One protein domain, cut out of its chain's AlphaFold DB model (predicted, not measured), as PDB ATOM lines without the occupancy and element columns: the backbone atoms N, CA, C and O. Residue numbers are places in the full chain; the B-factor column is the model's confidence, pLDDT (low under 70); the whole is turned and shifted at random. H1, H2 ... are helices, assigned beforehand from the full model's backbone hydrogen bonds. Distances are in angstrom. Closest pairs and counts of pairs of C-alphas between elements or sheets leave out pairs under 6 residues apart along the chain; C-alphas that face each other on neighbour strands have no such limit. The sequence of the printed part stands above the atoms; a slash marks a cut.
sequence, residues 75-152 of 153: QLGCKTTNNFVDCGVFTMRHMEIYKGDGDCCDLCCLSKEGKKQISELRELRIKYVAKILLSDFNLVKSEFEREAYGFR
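AT A GLANCE: This is residues 75 to 152 of the 153 residues of an uncharacterized protein of Artemisia annua (UniProt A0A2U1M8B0). A long helix, H2, makes the backbone of an open, loose model: the shorter H1 packs crosswise on its middle, and H3 makes a corner beyond its last residues. Two long loops, residues 75 to 86 and 98 to 114, lie on the side of H1 away from H3, while residues 135 to 140 and 146 to 152 stick out. The 78 printed residues, with three named helices in the order H1, H2, H3 and no named strand, are all helix in class and loose, with a radius of gyration of the C-alphas of 15.4 A and spans of 44 by 30 by 18 A.

HOW THE PARTS SIT: H1, residues 87 to 97, touches H2, residues 115 to 133, which meets it with residues 121 to 128 alone; their closest C-alphas, of Val 89 and Arg 125, are 6.6 A apart. Their lines are about perpendicular, at 80 degrees. H3, residues 141 to 150, is close to H2 but not clearly touching, the closest C-alphas, of Leu 133 and Lys 141, being 6.2 A apart. H1 and H3 are apart. Every O i to N i+4 pair is within hydrogen-bond range in H1, H2 and H3.

IN THESE COORDINATES: H1 begins at C-alpha 87 (20.622, 5.038, -36.610) and is 15.8 A long from first to last C-alpha. H2 measures 27.1 A likewise. H3 measures 14.2 A and ends at C-alpha 150 (45.779, -14.829, -39.601).

THE WHOLE: The C-alphas of Gly 102 and Gly 150, the two farthest apart, are 46.9 A apart. The printed part has no cut. The link from H1 to H2 is long, 17 residues. The pLDDT is under 70 in residues 75 to 83 and 100 to 107.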
ATOM      1  N   GLN A  75      11.420  11.494 -28.033       65.62
ATOM      2  CA  GLN A  75      12.176  12.340 -28.946       65.62
ATOM      3  C   GLN A  75      13.640  12.315 -28.520       65.62
ATOM      4  O   GLN A  75      13.966  12.664 -27.390       65.62
ATOM      5  N   LEU A  76      14.512  11.892 -29.431       67.50
ATOM      6  CA  LEU A  76      15.948  11.837 -29.188       67.50
ATOM      7  C   LEU A  76      16.585  13.174 -29.571       67.50
ATOM      8  O   LEU A  76      16.511  13.575 -30.735       67.50
ATOM      9  N   GLY A  77      17.272  13.820 -28.626       65.94
ATOM     10  CA  GLY A  77      18.035  15.045 -28.897       65.94
ATOM     11  C   GLY A  77      19.177  14.833 -29.899       65.94
ATOM     12  O   GLY A  77      19.543  15.744 -30.637       65.94
ATOM     13  N   CYS A  78      19.705  13.608 -29.976       66.06
ATOM     14  CA  CYS A  78      20.777  13.212 -30.891       66.06
ATOM     15  C   CYS A  78      20.306  12.851 -32.312       66.06
ATOM     16  O   CYS A  78      21.135  12.491 -33.149       66.06
ATOM     17  N   LYS A  79      19.001  12.939 -32.607       65.50
ATOM     18  CA  LYS A  79      18.468  12.650 -33.942       65.50
ATOM     19  C   LYS A  79      19.037  13.638 -34.964       65.50
ATOM     20  O   LYS A  79      18.902  14.849 -34.818       65.50
ATOM     21  N   THR A  80      19.634  13.104 -36.020       67.00
ATOM     22  CA  THR A  80      20.120  13.881 -37.168       67.00
ATOM     23  C   THR A  80      19.084  13.869 -38.286       67.00
ATOM     24  O   THR A  80      18.236  12.972 -38.354       67.00
ATOM     25  N   THR A  81      19.120  14.869 -39.166       65.19
ATOM     26  CA  THR A  81      18.202  14.932 -40.318       65.19
ATOM     27  C   THR A  81      18.781  14.267 -41.563       65.19
ATOM     28  O   THR A  81      18.019  13.734 -42.367       65.19
ATOM     29  N   ASN A  82      20.111  14.237 -41.700       64.94
ATOM     30  CA  ASN A  82      20.784  13.794 -42.924       64.94
ATOM     31  C   ASN A  82      21.597  12.499 -42.777       64.94
ATOM     32  O   ASN A  82      22.155  12.017 -43.763       64.94
ATOM     33  N   ASN A  83      21.676  11.910 -41.577       66.50
ATOM     34  CA  ASN A  83      22.440  10.687 -41.336       66.50
ATOM     35  C   ASN A  83      21.520   9.497 -41.015       66.50
ATOM     36  O   ASN A  83      21.189   9.215 -39.866       66.50
ATOM     37  N   PHE A  84      21.142   8.767 -42.067       70.06
ATOM     38  CA  PHE A  84      20.338   7.545 -41.970       70.06
ATOM     39  C   PHE A  84      21.169   6.278 -41.702       70.06
ATOM     40  O   PHE A  84      20.598   5.237 -41.388       70.06
ATOM     41  N   VAL A  85      22.501   6.340 -41.824       79.31
ATOM     42  CA  VAL A  85      23.377   5.157 -41.721       79.31
ATOM     43  C   VAL A  85      23.766   4.817 -40.284       79.31
ATOM     44  O   VAL A  85      24.054   3.659 -39.991       79.31
ATOM     45  N   ASP A  86      23.755   5.798 -39.379       83.44
ATOM     46  CA  ASP A  86      24.191   5.624 -37.988       83.44
ATOM     47  C   ASP A  86      23.031   5.455 -36.992       83.44
ATOM     48  O   ASP A  86      23.240   5.493 -35.779       83.44
ATOM     49  N   CYS A  87      21.803   5.215 -37.466       79.75
ATOM     50  CA  CYS A  87      20.622   5.038 -36.610       79.75
ATOM     51  C   CYS A  87      20.810   3.940 -35.541       79.75
ATOM     52  O   CYS A  87      20.439   4.128 -34.381       79.75
ATOM     53  N   GLY A  88      21.468   2.829 -35.891       81.38
ATOM     54  CA  GLY A  88      21.801   1.759 -34.947       81.38
ATOM     55  C   GLY A  88      22.809   2.190 -33.875       81.38
ATOM     56  O   GLY A  88      22.692   1.787 -32.722       81.38
ATOM     57  N   VAL A  89      23.759   3.065 -34.220       87.19
ATOM     58  CA  VAL A  89      24.750   3.616 -33.278       87.19
ATOM     59  C   VAL A  89      24.069   4.543 -32.279       87.19
ATOM     60  O   VAL A  89      24.317   4.422 -31.082       87.19
ATOM     61  N   PHE A  90      23.169   5.415 -32.749       82.00
ATOM     62  CA  PHE A  90      22.354   6.261 -31.873       82.00
ATOM     63  C   PHE A  90      21.489   5.427 -30.927       82.00
ATOM     64  O   PHE A  90      21.428   5.729 -29.739       82.00
ATOM     65  N   THR A  91      20.888   4.349 -31.433       80.25
ATOM     66  CA  THR A  91      20.071   3.429 -30.628       80.25
ATOM     67  C   THR A  91      20.896   2.775 -29.525       80.25
ATOM     68  O   THR A  91      20.536   2.859 -28.355       80.25
ATOM     69  N   MET A  92      22.038   2.171 -29.873       85.75
ATOM     70  CA  MET A  92      22.922   1.534 -28.891       85.75
ATOM     71  C   MET A  92      23.437   2.540 -27.859       85.75
ATOM     72  O   MET A  92      23.410   2.259 -26.665       85.75
ATOM     73  N   ARG A  93      23.847   3.733 -28.302       86.38
ATOM     74  CA  ARG A  93      24.346   4.781 -27.411       86.38
ATOM     75  C   ARG A  93      23.280   5.277 -26.449       86.38
ATOM     76  O   ARG A  93      23.581   5.505 -25.284       86.38
ATOM     77  N   HIS A  94      22.058   5.439 -26.931       79.75
ATOM     78  CA  HIS A  94      20.934   5.828 -26.100       79.75
ATOM     79  C   HIS A  94      20.671   4.789 -25.006       79.75
ATOM     80  O   HIS A  94      20.635   5.144 -23.833       79.75
ATOM     81  N   MET A  95      20.606   3.504 -25.370       79.44
ATOM     82  CA  MET A  95      20.412   2.418 -24.403       79.44
ATOM     83  C   MET A  95      21.540   2.329 -23.362       79.44
ATOM     84  O   MET A  95      21.283   1.922 -22.235       79.44
ATOM     85  N   GLU A  96      22.775   2.718 -23.701       82.25
ATOM     86  CA  GLU A  96      23.899   2.726 -22.751       82.25
ATOM     87  C   GLU A  96      23.787   3.803 -21.661       82.25
ATOM     88  O   GLU A  96      24.331   3.620 -20.574       82.25
ATOM     89  N   ILE A  97      23.130   4.932 -21.941       77.75
ATOM     90  CA  ILE A  97      23.070   6.082 -21.020       77.75
ATOM     91  C   ILE A  97      21.683   6.313 -20.419       77.75
ATOM     92  O   ILE A  97      21.513   7.228 -19.614       77.75
ATOM     93  N   TYR A  98      20.688   5.549 -20.865       75.12
ATOM     94  CA  TYR A  98      19.301   5.724 -20.471       75.12
ATOM     95  C   TYR A  98      19.122   5.433 -18.978       75.12
ATOM     96  O   TYR A  98      19.522   4.373 -18.498       75.12
ATOM     97  N   LYS A  99      18.514   6.373 -18.245       74.31
ATOM     98  CA  LYS A  99      18.309   6.276 -16.790       74.31
ATOM     99  C   LYS A  99      16.860   6.027 -16.372       74.31
ATOM    100  O   LYS A  99      16.605   5.901 -15.181       74.31
ATOM    101  N   GLY A 100      15.925   5.943 -17.319       68.12
ATOM    102  CA  GLY A 100      14.504   5.755 -17.003       68.12
ATOM    103  C   GLY A 100      13.756   7.035 -16.623       68.12
ATOM    104  O   GLY A 100      12.577   6.968 -16.312       68.12
ATOM    105  N   ASP A 101      14.390   8.207 -16.683       65.19
ATOM    106  CA  ASP A 101      13.833   9.496 -16.243       65.19
ATOM    107  C   ASP A 101      12.928  10.186 -17.282       65.19
ATOM    108  O   ASP A 101      12.583  11.355 -17.137       65.19
ATOM    109  N   GLY A 102      12.501   9.473 -18.331       57.00
ATOM    110  CA  GLY A 102      11.487   9.933 -19.294       57.00
ATOM    111  C   GLY A 102      11.890  11.113 -20.196       57.00
ATOM    112  O   GLY A 102      11.245  11.323 -21.230       57.00
ATOM    113  N   ASP A 103      12.963  11.827 -19.857       54.56
ATOM    114  CA  ASP A 103      13.524  12.959 -20.582       54.56
ATOM    115  C   ASP A 103      14.856  12.568 -21.223       54.56
ATOM    116  O   ASP A 103      15.909  12.501 -20.599       54.56
ATOM    117  N   CYS A 104      14.828  12.320 -22.530       57.47
ATOM    118  CA  CYS A 104      16.036  12.067 -23.320       57.47
ATOM    119  C   CYS A 104      16.242  13.119 -24.404       57.47
ATOM    120  O   CYS A 104      16.674  12.841 -25.526       57.47
ATOM    121  N   CYS A 105      15.967  14.363 -24.017       54.75
ATOM    122  CA  CYS A 105      16.287  15.550 -24.796       54.75
ATOM    123  C   CYS A 105      17.805  15.814 -24.882       54.75
ATOM    124  O   CYS A 105      18.224  16.687 -25.644       54.75
ATOM    125  N   ASP A 106      18.640  15.073 -24.140       65.38
ATOM    126  CA  ASP A 106      20.096  15.172 -24.246       65.38
ATOM    127  C   ASP A 106      20.604  14.616 -25.590       65.38
ATOM    128  O   ASP A 106      20.074  13.664 -26.169       65.38
ATOM    129  N   LEU A 107      21.713  15.176 -26.068       65.25
ATOM    130  CA  LEU A 107      22.449  14.726 -27.251       65.25
ATOM    131  C   LEU A 107      23.108  13.350 -27.052       65.25
ATOM    132  O   LEU A 107      23.967  12.952 -27.834       65.25
ATOM    133  N   CYS A 108      22.733  12.605 -26.017       75.19
ATOM    134  CA  CYS A 108      23.339  11.346 -25.618       75.19
ATOM    135  C   CYS A 108      24.858  11.444 -25.382       75.19
ATOM    136  O   CYS A 108      25.632  10.537 -25.716       75.19
ATOM    137  N   CYS A 109      25.284  12.588 -24.842       79.62
ATOM    138  CA  CYS A 109      26.679  13.024 -24.753       79.62
ATOM    139  C   CYS A 109      27.441  13.007 -26.099       79.62
ATOM    140  O   CYS A 109      28.654  12.786 -26.121       79.62
ATOM    141  N   LEU A 110      26.742  13.214 -27.218       84.44
ATOM    142  CA  LEU A 110      27.329  13.478 -28.531       84.44
ATOM    143  C   LEU A 110      27.351  14.979 -28.810       84.44
ATOM    144  O   LEU A 110      26.574  15.767 -28.274       84.44
ATOM    145  N   SER A 111      28.241  15.388 -29.699       87.56
ATOM    146  CA  SER A 111      28.226  16.727 -30.266       87.56
ATOM    147  C   SER A 111      27.026  16.902 -31.207       87.56
ATOM    148  O   SER A 111      26.475  15.932 -31.730       87.56
ATOM    149  N   LYS A 112      26.627  18.158 -31.455       84.81
ATOM    150  CA  LYS A 112      25.633  18.496 -32.490       84.81
ATOM    151  C   LYS A 112      26.103  18.039 -33.875       84.81
ATOM    152  O   LYS A 112      27.309  17.918 -34.108       84.81
ATOM    153  N   GLU A 113      25.149  17.840 -34.785       84.50
ATOM    154  CA  GLU A 113      25.403  17.385 -36.156       84.50
ATOM    155  C   GLU A 113      26.518  18.200 -36.832       84.50
ATOM    156  O   GLU A 113      26.477  19.431 -36.885       84.50
ATOM    157  N   GLY A 114      27.561  17.505 -37.294       86.00
ATOM    158  CA  GLY A 114      28.757  18.121 -37.862       86.00
ATOM    159  C   GLY A 114      29.999  17.231 -37.783       86.00
ATOM    160  O   GLY A 114      29.943  16.071 -37.376       86.00
ATOM    161  N   LYS A 115      31.162  17.787 -38.154       89.75
ATOM    162  CA  LYS A 115      32.435  17.041 -38.260       89.75
ATOM    163  C   LYS A 115      32.839  16.325 -36.968       89.75
ATOM    164  O   LYS A 115      33.338  15.205 -37.022       89.75
ATOM    165  N   LYS A 116      32.617  16.962 -35.816       90.25
ATOM    166  CA  LYS A 116      32.948  16.381 -34.511       90.25
ATOM    167  C   LYS A 116      32.066  15.170 -34.198       90.25
ATOM    168  O   LYS A 116      32.600  14.119 -33.861       90.25
ATOM    169  N   GLN A 117      30.754  15.290 -34.414       89.50
ATOM    170  CA  GLN A 117      29.818  14.182 -34.229       89.50
ATOM    171  C   GLN A 117      30.156  13.001 -35.148       89.50
ATOM    172  O   GLN A 117      30.136  11.862 -34.704       89.50
ATOM    173  N   ILE A 118      30.556  13.250 -36.399       89.75
ATOM    174  CA  ILE A 118      30.990  12.183 -37.319       89.75
ATOM    175  C   ILE A 118      32.185  11.401 -36.748       89.75
ATOM    176  O   ILE A 118      32.222  10.174 -36.841       89.75
ATOM    177  N   SER A 119      33.153  12.087 -36.131       92.75
ATOM    178  CA  SER A 119      34.290  11.426 -35.476       92.75
ATOM    179  C   SER A 119      33.848  10.591 -34.273       92.75
ATOM    180  O   SER A 119      34.253   9.437 -34.147       92.75
ATOM    181  N   GLU A 120      32.977  11.140 -33.424       91.94
ATOM    182  CA  GLU A 120      32.421  10.442 -32.256       91.94
ATOM    183  C   GLU A 120      31.628   9.190 -32.675       91.94
ATOM    184  O   GLU A 120      31.812   8.112 -32.109       91.94
ATOM    185  N   LEU A 121      30.804   9.296 -33.724       91.38
ATOM    186  CA  LEU A 121      30.062   8.172 -34.294       91.38
ATOM    187  C   LEU A 121      31.003   7.112 -34.872       91.38
ATOM    188  O   LEU A 121      30.791   5.922 -34.646       91.38
ATOM    189  N   ARG A 122      32.081   7.511 -35.559       94.12
ATOM    190  CA  ARG A 122      33.089   6.573 -36.076       94.12
ATOM    191  C   ARG A 122      33.749   5.778 -34.951       94.12
ATOM    192  O   ARG A 122      33.898   4.563 -35.073       94.12
ATOM    193  N   GLU A 123      34.122   6.438 -33.860       94.62
ATOM    194  CA  GLU A 123      34.683   5.760 -32.690       94.62
ATOM    195  C   GLU A 123      33.682   4.797 -32.051       94.62
ATOM    196  O   GLU A 123      34.049   3.676 -31.691       94.62
ATOM    197  N   LEU A 124      32.413   5.199 -31.938       92.69
ATOM    198  CA  LEU A 124      31.363   4.336 -31.400       92.69
ATOM    199  C   LEU A 124      31.109   3.120 -32.286       92.69
ATOM    200  O   LEU A 124      31.005   2.017 -31.761       92.69
ATOM    201  N   ARG A 125      31.105   3.279 -33.614       94.81
ATOM    202  CA  ARG A 125      31.008   2.149 -34.551       94.81
ATOM    203  C   ARG A 125      32.106   1.127 -34.304       94.81
ATOM    204  O   ARG A 125      31.809  -0.056 -34.190       94.81
ATOM    205  N   ILE A 126      33.354   1.578 -34.176       92.31
ATOM    206  CA  ILE A 126      34.494   0.690 -33.909       92.31
ATOM    207  C   ILE A 126      34.314  -0.014 -32.560       92.31
ATOM    208  O   ILE A 126      34.464  -1.231 -32.485       92.31
ATOM    209  N   LYS A 127      33.937   0.723 -31.507       93.38
ATOM    210  CA  LYS A 127      33.711   0.160 -30.164       93.38
ATOM    211  C   LYS A 127      32.592  -0.882 -30.160       93.38
ATOM    212  O   LYS A 127      32.780  -1.963 -29.608       93.38
ATOM    213  N   TYR A 128      31.449  -0.583 -30.773       92.94
ATOM    214  CA  TYR A 128      30.305  -1.495 -30.818       92.94
ATOM    215  C   TYR A 128      30.587  -2.727 -31.667       92.94
ATOM    216  O   TYR A 128      30.345  -3.837 -31.207       92.94
ATOM    217  N   VAL A 129      31.177  -2.558 -32.853       92.38
ATOM    218  CA  VAL A 129      31.558  -3.690 -33.709       92.38
ATOM    219  C   VAL A 129      32.573  -4.586 -33.003       92.38
ATOM    220  O   VAL A 129      32.368  -5.794 -32.954       92.38
ATOM    221  N   ALA A 130      33.609  -4.022 -32.376       91.25
ATOM    222  CA  ALA A 130      34.574  -4.810 -31.613       91.25
ATOM    223  C   ALA A 130      33.905  -5.584 -30.463       91.25
ATOM    224  O   ALA A 130      34.165  -6.773 -30.295       91.25
ATOM    225  N   LYS A 131      33.003  -4.944 -29.704       89.81
ATOM    226  CA  LYS A 131      32.239  -5.613 -28.637       89.81
ATOM    227  C   LYS A 131      31.374  -6.758 -29.172       89.81
ATOM    228  O   LYS A 131      31.343  -7.806 -28.540       89.81
ATOM    229  N   ILE A 132      30.678  -6.563 -30.294       89.25
ATOM    230  CA  ILE A 132      29.806  -7.580 -30.906       89.25
ATOM    231  C   ILE A 132      30.640  -8.764 -31.397       89.25
ATOM    232  O   ILE A 132      30.341  -9.904 -31.058       89.25
ATOM    233  N   LEU A 133      31.712  -8.494 -32.145       89.56
ATOM    234  CA  LEU A 133      32.554  -9.533 -32.736       89.56
ATOM    235  C   LEU A 133      33.267 -10.379 -31.675       89.56
ATOM    236  O   LEU A 133      33.349 -11.596 -31.823       89.56
ATOM    237  N   LEU A 134      33.729  -9.746 -30.592       86.25
ATOM    238  CA  LEU A 134      34.449 -10.406 -29.499       86.25
ATOM    239  C   LEU A 134      33.530 -10.938 -28.384       86.25
ATOM    240  O   LEU A 134      34.021 -11.510 -27.405       86.25
ATOM    241  N   SER A 135      32.215 -10.746 -28.501       89.88
ATOM    242  CA  SER A 135      31.246 -11.217 -27.511       89.88
ATOM    243  C   SER A 135      31.193 -12.741 -27.467       89.88
ATOM    244  O   SER A 135      31.147 -13.390 -28.506       89.88
ATOM    245  N   ASP A 136      31.091 -13.320 -26.272       89.25
ATOM    246  CA  ASP A 136      30.891 -14.769 -26.100       89.25
ATOM    247  C   ASP A 136      29.536 -15.258 -26.647       89.25
ATOM    248  O   ASP A 136      29.342 -16.448 -26.866       89.25
ATOM    249  N   PHE A 137      28.611 -14.332 -26.914       87.75
ATOM    250  CA  PHE A 137      27.323 -14.611 -27.551       87.75
ATOM    251  C   PHE A 137      27.410 -14.661 -29.079       87.75
ATOM    252  O   PHE A 137      26.450 -15.066 -29.737       87.75
ATOM    253  N   ASN A 138      28.536 -14.245 -29.661       88.62
ATOM    254  CA  ASN A 138      28.748 -14.353 -31.091       88.62
ATOM    255  C   ASN A 138      29.061 -15.816 -31.442       88.62
ATOM    256  O   ASN A 138      30.167 -16.300 -31.207       88.62
ATOM    257  N   LEU A 139      28.087 -16.510 -32.038       93.31
ATOM    258  CA  LEU A 139      28.211 -17.924 -32.414       93.31
ATOM    259  C   LEU A 139      29.365 -18.194 -33.394       93.31
ATOM    260  O   LEU A 139      29.863 -19.314 -33.444       93.31
ATOM    261  N   VAL A 140      29.809 -17.176 -34.138       92.56
ATOM    262  CA  VAL A 140      30.929 -17.258 -35.091       92.56
ATOM    263  C   VAL A 140      32.200 -16.560 -34.584       92.56
ATOM    264  O   VAL A 140      33.106 -16.258 -35.358       92.56
ATOM    265  N   LYS A 141      32.308 -16.300 -33.271       92.62
ATOM    266  CA  LYS A 141      33.471 -15.636 -32.654       92.62
ATOM    267  C   LYS A 141      34.798 -16.315 -33.001       92.62
ATOM    268  O   LYS A 141      35.755 -15.629 -33.349       92.62
ATOM    269  N   SER A 142      34.855 -17.644 -32.939       91.56
ATOM    270  CA  SER A 142      36.081 -18.412 -33.198       91.56
ATOM    271  C   SER A 142      36.587 -18.265 -34.638       91.56
ATOM    272  O   SER A 142      37.796 -18.241 -34.871       91.56
ATOM    273  N   GLU A 143      35.681 -18.133 -35.609       90.81
ATOM    274  CA  GLU A 143      36.038 -17.888 -37.009       90.81
ATOM    275  C   GLU A 143      36.670 -16.507 -37.174       90.81
ATOM    276  O   GLU A 143      37.718 -16.386 -37.814       90.81
ATOM    277  N   PHE A 144      36.075 -15.500 -36.532       88.44
ATOM    278  CA  PHE A 144      36.583 -14.135 -36.538       88.44
ATOM    279  C   PHE A 144      37.950 -14.026 -35.850       88.44
ATOM    280  O   PHE A 144      38.864 -13.400 -36.380       88.44
ATOM    281  N   GLU A 145      38.124 -14.668 -34.693       88.81
ATOM    282  CA  GLU A 145      39.412 -14.713 -33.996       88.81
ATOM    283  C   GLU A 145      40.491 -15.341 -34.882       88.81
ATOM    284  O   GLU A 145      41.568 -14.767 -35.036       88.81
ATOM    285  N   ARG A 146      40.194 -16.473 -35.531       90.75
ATOM    286  CA  ARG A 146      41.125 -17.130 -36.458       90.75
ATOM    287  C   ARG A 146      41.539 -16.213 -37.610       90.75
ATOM    288  O   ARG A 146      42.725 -16.152 -37.926       90.75
ATOM    289  N   GLU A 147      40.594 -15.511 -38.230       89.75
ATOM    290  CA  GLU A 147      40.886 -14.549 -39.299       89.75
ATOM    291  C   GLU A 147      41.746 -13.384 -38.789       89.75
ATOM    292  O   GLU A 147      42.767 -13.054 -39.396       89.75
ATOM    293  N   ALA A 148      41.401 -12.818 -37.631       87.56
ATOM    294  CA  ALA A 148      42.144 -11.724 -37.013       87.56
ATOM    295  C   ALA A 148      43.588 -12.119 -36.656       87.56
ATOM    296  O   ALA A 148      44.514 -11.333 -36.867       87.56
ATOM    297  N   TYR A 149      43.803 -13.339 -36.152       87.50
ATOM    298  CA  TYR A 149      45.145 -13.883 -35.920       87.50
ATOM    299  C   TYR A 149      45.896 -14.145 -37.229       87.50
ATOM    300  O   TYR A 149      47.099 -13.899 -37.290       87.50
ATOM    301  N   GLY A 150      45.203 -14.605 -38.275       86.19
ATOM    302  CA  GLY A 150      45.779 -14.829 -39.601       86.19
ATOM    303  C   GLY A 150      46.270 -13.547 -40.275       86.19
ATOM    304  O   GLY A 150      47.295 -13.576 -40.938       86.19
ATOM    305  N   PHE A 151      45.594 -12.418 -40.051       80.38
ATOM    306  CA  PHE A 151      45.972 -11.111 -40.606       80.38
ATOM    307  C   PHE A 151      47.229 -10.500 -39.964       80.38
ATOM    308  O   PHE A 151      47.805  -9.551 -40.493       80.38
ATOM    309  N   ARG A 152      47.613 -10.981 -38.775       71.00
ATOM    310  CA  ARG A 152      48.748 -10.452 -38.003       71.00
ATOM    311  C   ARG A 152      50.086 -11.105 -38.383       71.00
ATOM    312  O   ARG A 152      51.119 -10.617 -37.925       71.00
TER     313      ARG A 152